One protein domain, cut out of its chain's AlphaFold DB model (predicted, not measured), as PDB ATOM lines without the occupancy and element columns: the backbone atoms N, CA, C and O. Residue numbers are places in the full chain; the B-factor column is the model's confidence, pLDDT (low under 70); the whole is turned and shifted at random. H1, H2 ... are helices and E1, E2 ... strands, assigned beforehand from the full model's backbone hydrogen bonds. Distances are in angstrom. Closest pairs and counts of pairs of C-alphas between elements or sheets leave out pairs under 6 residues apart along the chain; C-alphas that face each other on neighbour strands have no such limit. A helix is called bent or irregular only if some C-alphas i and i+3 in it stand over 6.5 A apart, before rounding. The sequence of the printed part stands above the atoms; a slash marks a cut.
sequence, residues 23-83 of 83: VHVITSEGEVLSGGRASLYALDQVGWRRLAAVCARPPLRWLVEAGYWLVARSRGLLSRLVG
ATOM      1  N   VAL A  23     119.922 125.390  98.985       80.62
ATOM      2  CA  VAL A  23     120.433 124.049  98.708       80.62
ATOM      3  C   VAL A  23     121.517 124.159  97.646       80.62
ATOM      4  O   VAL A  23     121.335 124.855  96.646       80.62
ATOM      5  N   HIS A  24     122.628 123.472  97.883       85.00
ATOM      6  CA  HIS A  24     123.735 123.342  96.950       85.00
ATOM      7  C   HIS A  24     123.959 121.858  96.674       85.00
ATOM      8  O   HIS A  24     123.881 121.044  97.592       85.00
ATOM      9  N   VAL A  25     124.213 121.512  95.417       84.94
ATOM     10  CA  VAL A  25     124.529 120.151  94.984       84.94
ATOM     11  C   VAL A  25     125.789 120.204  94.142       84.94
ATOM     12  O   VAL A  25     125.913 121.069  93.279       84.94
ATOM     13  N   ILE A  26     126.706 119.279  94.395       87.69
ATOM     14  CA  ILE A  26     127.885 119.064  93.561       87.69
ATOM     15  C   ILE A  26     127.548 117.916  92.609       87.69
ATOM     16  O   ILE A  26     127.188 116.828  93.061       87.69
ATOM     17  N   THR A  27     127.582 118.174  91.304       85.88
ATOM     18  CA  THR A  27     127.328 117.156  90.278       85.88
ATOM     19  C   THR A  27     128.505 116.183  90.190       85.88
ATOM     20  O   THR A  27     129.607 116.469  90.660       85.88
ATOM     21  N   SER A  28     128.303 115.031  89.547       83.75
ATOM     22  CA  SER A  28     129.383 114.069  89.266       83.75
ATOM     23  C   SER A  28     130.512 114.642  88.401       83.75
ATOM     24  O   SER A  28     131.615 114.109  88.410       83.75
ATOM     25  N   GLU A  29     130.239 115.720  87.665       84.62
ATOM     26  CA  GLU A  29     131.212 116.441  86.835       84.62
ATOM     27  C   GLU A  29     131.969 117.525  87.624       84.62
ATOM     28  O   GLU A  29     132.870 118.166  87.093       84.62
ATOM     29  N   GLY A  30     131.628 117.725  88.904       84.69
ATOM     30  CA  GLY A  30     132.243 118.728  89.774       84.69
ATOM     31  C   GLY A  30     131.596 120.113  89.702       84.69
ATOM     32  O   GLY A  30     132.091 121.045  90.338       84.69
ATOM     33  N   GLU A  31     130.485 120.278  88.978       86.81
ATOM     34  CA  GLU A  31     129.756 121.548  88.950       86.81
ATOM     35  C   GLU A  31     128.957 121.759  90.239       86.81
ATOM     36  O   GLU A  31     128.277 120.859  90.730       86.81
ATOM     37  N   VAL A  32     128.977 122.985  90.766       85.81
ATOM     38  CA  VAL A  32     128.175 123.361  91.936       85.81
ATOM     39  C   VAL A  32     126.882 124.023  91.474       85.81
ATOM     40  O   VAL A  32     126.866 125.169  91.025       85.81
ATOM     41  N   LEU A  33     125.773 123.309  91.627       85.56
ATOM     42  CA  LEU A  33     124.429 123.825  91.408       85.56
ATOM     43  C   LEU A  33     123.865 124.387  92.708       85.56
ATOM     44  O   LEU A  33     124.101 123.842  93.785       85.56
ATOM     45  N   SER A  34     123.058 125.441  92.613       84.75
ATOM     46  CA  SER A  34     122.368 126.028  93.762       84.75
ATOM     47  C   SER A  34     120.882 126.284  93.489       84.75
ATOM     48  O   SER A  34     120.424 126.343  92.341       84.75
ATOM     49  N   GLY A  35     120.101 126.378  94.564       82.88
ATOM     50  CA  GLY A  35     118.698 126.783  94.542       82.88
ATOM     51  C   GLY A  35     117.775 125.844  93.757       82.88
ATOM     52  O   GLY A  35     117.799 124.621  93.925       82.88
ATOM     53  N   GLY A  36     116.947 126.420  92.881       79.88
ATOM     54  CA  GLY A  36     116.011 125.655  92.052       79.88
ATOM     55  C   GLY A  36     116.711 124.670  91.108       79.88
ATOM     56  O   GLY A  36     116.215 123.565  90.903       79.88
ATOM     57  N   ARG A  37     117.904 125.009  90.594       80.50
ATOM     58  CA  ARG A  37     118.682 124.122  89.706       80.50
ATOM     59  C   ARG A  37     119.213 122.902  90.454       80.50
ATOM     60  O   ARG A  37     119.114 121.797  89.935       80.50
ATOM     61  N   ALA A  38     119.696 123.095  91.682       84.62
ATOM     62  CA  ALA A  38     120.102 121.994  92.555       84.62
ATOM     63  C   ALA A  38     118.927 121.053  92.868       84.62
ATOM     64  O   ALA A  38     119.076 119.835  92.843       84.62
ATOM     65  N   SER A  39     117.739 121.621  93.097       80.00
ATOM     66  CA  SER A  39     116.518 120.850  93.370       80.00
ATOM     67  C   SER A  39     116.051 120.051  92.146       80.00
ATOM     68  O   SER A  39     115.692 118.884  92.273       80.00
ATOM     69  N   LEU A  40     116.098 120.649  90.950       82.00
ATOM     70  CA  LEU A  40     115.781 119.957  89.696       82.00
ATOM     71  C   LEU A  40     116.772 118.834  89.394       82.00
ATOM     72  O   LEU A  40     116.350 117.761  88.979       82.00
ATOM     73  N   TYR A  41     118.063 119.061  89.641       82.81
ATOM     74  CA  TYR A  41     119.080 118.024  89.501       82.81
ATOM     75  C   TYR A  41     118.847 116.867  90.481       82.81
ATOM     76  O   TYR A  41     118.894 115.705  90.088       82.81
ATOM     77  N   ALA A  42     118.509 117.159  91.740       81.31
ATOM     78  CA  ALA A  42     118.152 116.121  92.703       81.31
ATOM     79  C   ALA A  42     116.914 115.318  92.253       81.31
ATOM     80  O   ALA A  42     116.919 114.092  92.331       81.31
ATOM     81  N   LEU A  43     115.876 115.982  91.730       80.94
ATOM     82  CA  LEU A  43     114.696 115.309  91.168       80.94
ATOM     83  C   LEU A  43     115.044 114.422  89.964       80.94
ATOM     84  O   LEU A  43     114.504 113.321  89.840       80.94
ATOM     85  N   ASP A  44     115.952 114.880  89.104       82.12
ATOM     86  CA  ASP A  44     116.460 114.105  87.970       82.12
ATOM     87  C   ASP A  44     117.113 112.795  88.442       82.12
ATOM     88  O   ASP A  44     116.754 111.713  87.970       82.12
ATOM     89  N   GLN A  45     117.964 112.886  89.470       83.44
ATOM     90  CA  GLN A  45     118.695 111.755  90.053       83.44
ATOM     91  C   GLN A  45     117.799 110.764  90.815       83.44
ATOM     92  O   GLN A  45     118.085 109.571  90.834       83.44
ATOM     93  N   VAL A  46     116.692 111.220  91.414       82.50
ATOM     94  CA  VAL A  46     115.736 110.363  92.154       82.50
ATOM     95  C   VAL A  46     114.753 109.640  91.207       82.50
ATOM     96  O   VAL A  46     113.856 108.923  91.645       82.50
ATOM     97  N   GLY A  47     114.918 109.785  89.887       79.31
ATOM     98  CA  GLY A  47     114.139 109.061  88.876       79.31
ATOM     99  C   GLY A  47     112.970 109.852  88.285       79.31
ATOM    100  O   GLY A  47     112.252 109.343  87.426       79.31
ATOM    101  N   TRP A  48     112.809 111.126  88.650       78.81
ATOM    102  CA  TRP A  48     111.768 112.013  88.114       78.81
ATOM    103  C   TRP A  48     112.239 112.779  86.869       78.81
ATOM    104  O   TRP A  48     111.775 113.885  86.585       78.81
ATOM    105  N   ARG A  49     113.123 112.159  86.077       76.81
ATOM    106  CA  ARG A  49     113.796 112.725  84.893       76.81
ATOM    107  C   ARG A  49     112.862 113.465  83.932       76.81
ATOM    108  O   ARG A  49     113.184 114.530  83.417       76.81
ATOM    109  N   ARG A  50     111.661 112.922  83.697       78.12
ATOM    110  CA  ARG A  50     110.663 113.538  82.800       78.12
ATOM    111  C   ARG A  50     110.103 114.844  83.363       78.12
ATOM    112  O   ARG A  50     109.976 115.806  82.614       78.12
ATOM    113  N   LEU A  51     109.798 114.894  84.662       74.31
ATOM    114  CA  LEU A  51     109.340 116.129  85.300       74.31
ATOM    115  C   LEU A  51     110.474 117.147  85.391       74.31
ATOM    116  O   LEU A  51     110.254 118.308  85.060       74.31
ATOM    117  N   ALA A  52     111.688 116.713  85.742       76.62
ATOM    118  CA  ALA A  52     112.863 117.580  85.767       76.62
ATOM    119  C   ALA A  52     113.111 118.231  84.393       76.62
ATOM    120  O   ALA A  52     113.276 119.447  84.310       76.62
ATOM    121  N   ALA A  53     113.023 117.457  83.305       78.75
ATOM    122  CA  ALA A  53     113.171 117.962  81.941       78.75
ATOM    123  C   ALA A  53     112.064 118.950  81.528       78.75
ATOM    124  O   ALA A  53     112.349 119.949  80.867       78.75
ATOM    125  N   VAL A  54     110.806 118.705  81.915       81.44
ATOM    126  CA  VAL A  54     109.688 119.633  81.649       81.44
ATOM    127  C   VAL A  54     109.877 120.933  82.428       81.44
ATOM    128  O   VAL A  54     109.780 122.019  81.859       81.44
ATOM    129  N   CYS A  55     110.218 120.829  83.708       76.25
ATOM    130  CA  CYS A  55     110.456 121.966  84.583       76.25
ATOM    131  C   CYS A  55     111.742 122.738  84.253       76.25
ATOM    132  O   CYS A  55     111.861 123.905  84.616       76.25
ATOM    133  N   ALA A  56     112.699 122.131  83.551       75.94
ATOM    134  CA  ALA A  56     113.913 122.804  83.102       75.94
ATOM    135  C   ALA A  56     113.678 123.752  81.910       75.94
ATOM    136  O   ALA A  56     114.521 124.615  81.654       75.94
ATOM    137  N   ARG A  57     112.552 123.623  81.192       80.00
ATOM    138  CA  ARG A  57     112.218 124.481  80.045       80.00
ATOM    139  C   ARG A  57     111.718 125.858  80.507       80.00
ATOM    140  O   ARG A  57     110.925 125.933  81.447       80.00
ATOM    141  N   PRO A  58     112.114 126.965  79.853       73.75
ATOM    142  CA  PRO A  58     111.415 128.239  80.017       73.75
ATOM    143  C   PRO A  58     109.975 128.099  79.479       73.75
ATOM    144  O   PRO A  58     109.808 127.478  78.428       73.75
ATOM    145  N   PRO A  59     108.928 128.630  80.145       79.62
ATOM    146  CA  PRO A  59     108.930 129.457  81.360       79.62
ATOM    147  C   PRO A  59     108.839 128.669  82.683       79.62
ATOM    148  O   PRO A  59     108.986 129.263  83.748       79.62
ATOM    149  N   LEU A  60     108.624 127.348  82.659       79.94
ATOM    150  CA  LEU A  60     108.460 126.534  83.876       79.94
ATOM    151  C   LEU A  60     109.659 126.618  84.826       79.94
ATOM    152  O   LEU A  60     109.469 126.612  86.041       79.94
ATOM    153  N   ARG A  61     110.873 126.777  84.288       78.88
ATOM    154  CA  ARG A  61     112.080 127.001  85.096       78.88
ATOM    155  C   ARG A  61     111.912 128.179  86.056       78.88
ATOM    156  O   ARG A  61     112.312 128.076  87.210       78.88
ATOM    157  N   TRP A  62     111.295 129.265  85.595       78.12
ATOM    158  CA  TRP A  62     111.079 130.468  86.398       78.12
ATOM    159  C   TRP A  62     110.076 130.197  87.514       78.12
ATOM    160  O   TRP A  62     110.241 130.678  88.625       78.12
ATOM    161  N   LEU A  63     109.065 129.375  87.231       81.06
ATOM    162  CA  LEU A  63     108.054 128.960  88.198       81.06
ATOM    163  C   LEU A  63     108.669 128.080  89.296       81.06
ATOM    164  O   LEU A  63     108.373 128.268  90.472       81.06
ATOM    165  N   VAL A  64     109.579 127.174  88.933       78.81
ATOM    166  CA  VAL A  64     110.325 126.361  89.906       78.81
ATOM    167  C   VAL A  64     111.280 127.211  90.728       78.81
ATOM    168  O   VAL A  64     111.376 127.019  91.935       78.81
ATOM    169  N   GLU A  65     111.971 128.162  90.110       81.12
ATOM    170  CA  GLU A  65     112.859 129.073  90.827       81.12
ATOM    171  C   GLU A  65     112.081 130.001  91.769       81.12
ATOM    172  O   GLU A  65     112.483 130.169  92.916       81.12
ATOM    173  N   ALA A  66     110.923 130.509  91.342       78.50
ATOM    174  CA  ALA A  66     110.015 131.300  92.168       78.50
ATOM    175  C   ALA A  66     109.407 130.472  93.311       78.50
ATOM    176  O   ALA A  66     109.375 130.929  94.453       78.50
ATOM    177  N   GLY A  67     108.977 129.239  93.034       80.44
ATOM    178  CA  GLY A  67     108.484 128.306  94.046       80.44
ATOM    179  C   GLY A  67     109.571 127.954  95.060       80.44
ATOM    180  O   GLY A  67     109.348 128.029  96.266       80.44
ATOM    181  N   TYR A  68     110.783 127.667  94.584       78.81
ATOM    182  CA  TYR A  68     111.944 127.443  95.438       78.81
ATOM    183  C   TYR A  68     112.278 128.690  96.262       78.81
ATOM    184  O   TYR A  68     112.522 128.573  97.459       78.81
ATOM    185  N   TRP A  69     112.264 129.884  95.666       77.94
ATOM    186  CA  TRP A  69     112.516 131.140  96.371       77.94
ATOM    187  C   TRP A  69     111.474 131.388  97.460       77.94
ATOM    188  O   TRP A  69     111.844 131.744  98.575       77.94
ATOM    189  N   LEU A  70     110.193 131.122  97.192       77.94
ATOM    190  CA  LEU A  70     109.119 131.211  98.182       77.94
ATOM    191  C   LEU A  70     109.344 130.234  99.345       77.94
ATOM    192  O   LEU A  70     109.209 130.613 100.509       77.94
ATOM    193  N   VAL A  71     109.747 128.993  99.054       72.75
ATOM    194  CA  VAL A  71     110.075 127.979 100.071       72.75
ATOM    195  C   VAL A  71     111.332 128.360 100.859       72.75
ATOM    196  O   VAL A  71     111.346 128.282 102.082       72.75
ATOM    197  N   ALA A  72     112.385 128.837 100.197       70.62
ATOM    198  CA  ALA A  72     113.621 129.278 100.839       70.62
ATOM    199  C   ALA A  72     113.404 130.532 101.705       70.62
ATOM    200  O   ALA A  72     113.940 130.629 102.806       70.62
ATOM    201  N   ARG A  73     112.559 131.467 101.254       70.19
ATOM    202  CA  ARG A  73     112.129 132.656 102.005       70.19
ATOM    203  C   ARG A  73     111.277 132.274 103.213       70.19
ATOM    204  O   ARG A  73     111.444 132.854 104.283       70.19
ATOM    205  N   SER A  74     110.385 131.297 103.050       63.38
ATOM    206  CA  SER A  74     109.550 130.762 104.130       63.38
ATOM    207  C   SER A  74     110.272 129.734 104.996       63.38
ATOM    208  O   SER A  74     109.722 129.334 106.013       63.38
ATOM    209  N   ARG A  75     111.521 129.358 104.687       59.53
ATOM    210  CA  ARG A  75     112.300 128.378 105.459       59.53
ATOM    211  C   ARG A  75     112.454 128.785 106.924       59.53
ATOM    212  O   ARG A  75     112.424 127.909 107.770       59.53
ATOM    213  N   GLY A  76     112.509 130.089 107.227       59.12
ATOM    214  CA  GLY A  76     112.489 130.608 108.604       59.12
ATOM    215  C   GLY A  76     111.127 130.527 109.316       59.12
ATOM    216  O   GLY A  76     111.078 130.526 110.543       59.12
ATOM    217  N   LEU A  77     110.019 130.447 108.569       55.47
ATOM    218  CA  LEU A  77     108.673 130.192 109.101       55.47
ATOM    219  C   LEU A  77     108.404 128.686 109.225       55.47
ATOM    220  O   LEU A  77     107.892 128.241 110.244       55.47
ATOM    221  N   LEU A  78     108.806 127.895 108.227       53.25
ATOM    222  CA  LEU A  78     108.690 126.435 108.220       53.25
ATOM    223  C   LEU A  78     109.580 125.788 109.286       53.25
ATOM    224  O   LEU A  78     109.120 124.890 109.980       53.25
ATOM    225  N   SER A  79     110.805 126.284 109.499       50.97
ATOM    226  CA  SER A  79     111.653 125.829 110.610       50.97
ATOM    227  C   SER A  79     111.069 126.171 111.983       50.97
ATOM    228  O   SER A  79     111.386 125.494 112.948       50.97
ATOM    229  N   ARG A  80     110.230 127.215 112.078       53.12
ATOM    230  CA  ARG A  80     109.496 127.591 113.303       53.12
ATOM    231  C   ARG A  80     108.197 126.809 113.501       53.12
ATOM    232  O   ARG A  80     107.659 126.851 114.596       53.12
ATOM    233  N   LEU A  81     107.670 126.172 112.455       50.62
ATOM    234  CA  LEU A  81     106.456 125.347 112.498       50.62
ATOM    235  C   LEU A  81     106.762 123.854 112.673       50.62
ATOM    236  O   LEU A  81     105.915 123.117 113.162       50.62
ATOM    237  N   VAL A  82     107.948 123.411 112.247       52.75
ATOM    238  CA  VAL A  82     108.434 122.023 112.381       52.75
ATOM    239  C   VAL A  82     109.387 121.863 113.584       52.75
ATOM    240  O   VAL A  82     109.839 120.754 113.856       52.75
ATOM    241  N   GLY A  83     109.692 122.954 114.296       41.84
ATOM    242  CA  GLY A  83     110.483 122.971 115.533       41.84
ATOM    243  C   GLY A  83     109.610 123.035 116.774       41.84
ATOM    244  O   GLY A  83     108.699 123.891 116.782       41.84
TER     245      GLY A  83
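Overview. This is residues 23 to 83 of the 83 residues of an uncharacterized protein of Candidatus Rokubacteria bacterium (UniProt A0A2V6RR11). A helix folded back on itself sits between a small two-stranded hairpin and one long helix, whose far end sticks out as a free arm. The hairpin of E1 and E2 packs by E1 on the first part of H1; H1 turns back near residue 48, and H2 packs on it with residues 60 to 69, while residues 73 to 83 stand free. The printed part has 61 residues, with two named strands and then two named helices in the order E1, E2, H1, H2; the sheet, order E1 - E2, is antiparallel, and the class is mostly helix. The whole is only just loose, close to compact, with a radius of gyration of the C-alphas of 12.7 A and spans of 34 by 27 by 19 A.

Arrangement. Strands E1, residues 24 to 26, and E2, residues 32 to 34, form an antiparallel hairpin at 156 degrees between their directions. N 25 and O 33 are within hydrogen-bond range at 2.8 A, as are N 33 and O 25 at 2.8 A. The closest C-alphas of E1 and H1, residues 35 to 55, are those of Val 25 and Ala 38, 5.4 A apart. E2 and H1 are near each other, with 6 pairs of C-alphas within 10 A. H1 touches H2, residues 60 to 81, with 11 pairs of C-alphas within 8 A, made by residues 60 to 69 alone of H2. The closest are the C-alphas of Gly 36 and Glu 65, 4.8 A apart. By their rough lines, the two helices run opposite ways at a steep tilt of 61 degrees. E1 and E2 are both apart from H2. The O i to N i+4 pairs within hydrogen-bond range are 12 of 17 in H1 and 15 of 18 in H2.

Along the chain. E1 begins at C-alpha 24 (123.735, 123.342, 96.950). H1 begins at C-alpha 35 (118.698, 126.783, 94.542) and measures 13.8 A from first to last C-alpha. It has a kink of 152 degrees near residue 48 and is irregular, with C-alphas 47 and 50 at 8.3 A. H2 measures 28.7 A and ends at C-alpha 81 (106.456, 125.347, 112.498). It has a kink of 52 degrees near residue 75 and is only just irregular, with C-alphas 73 and 76 at 6.9 A.

Size, cuts and confidence. The two C-alphas farthest apart are those of Glu 29 and Leu 81, at 36.8 A. Without residues 73 to 83, the body of 50 residues spans 26 by 23 by 16 A. The printed part has no cut, and its three links are tight. The mean pLDDT of the printed part is 76.0; residues 74 to 83, which end at the chain's last residue, are under 70.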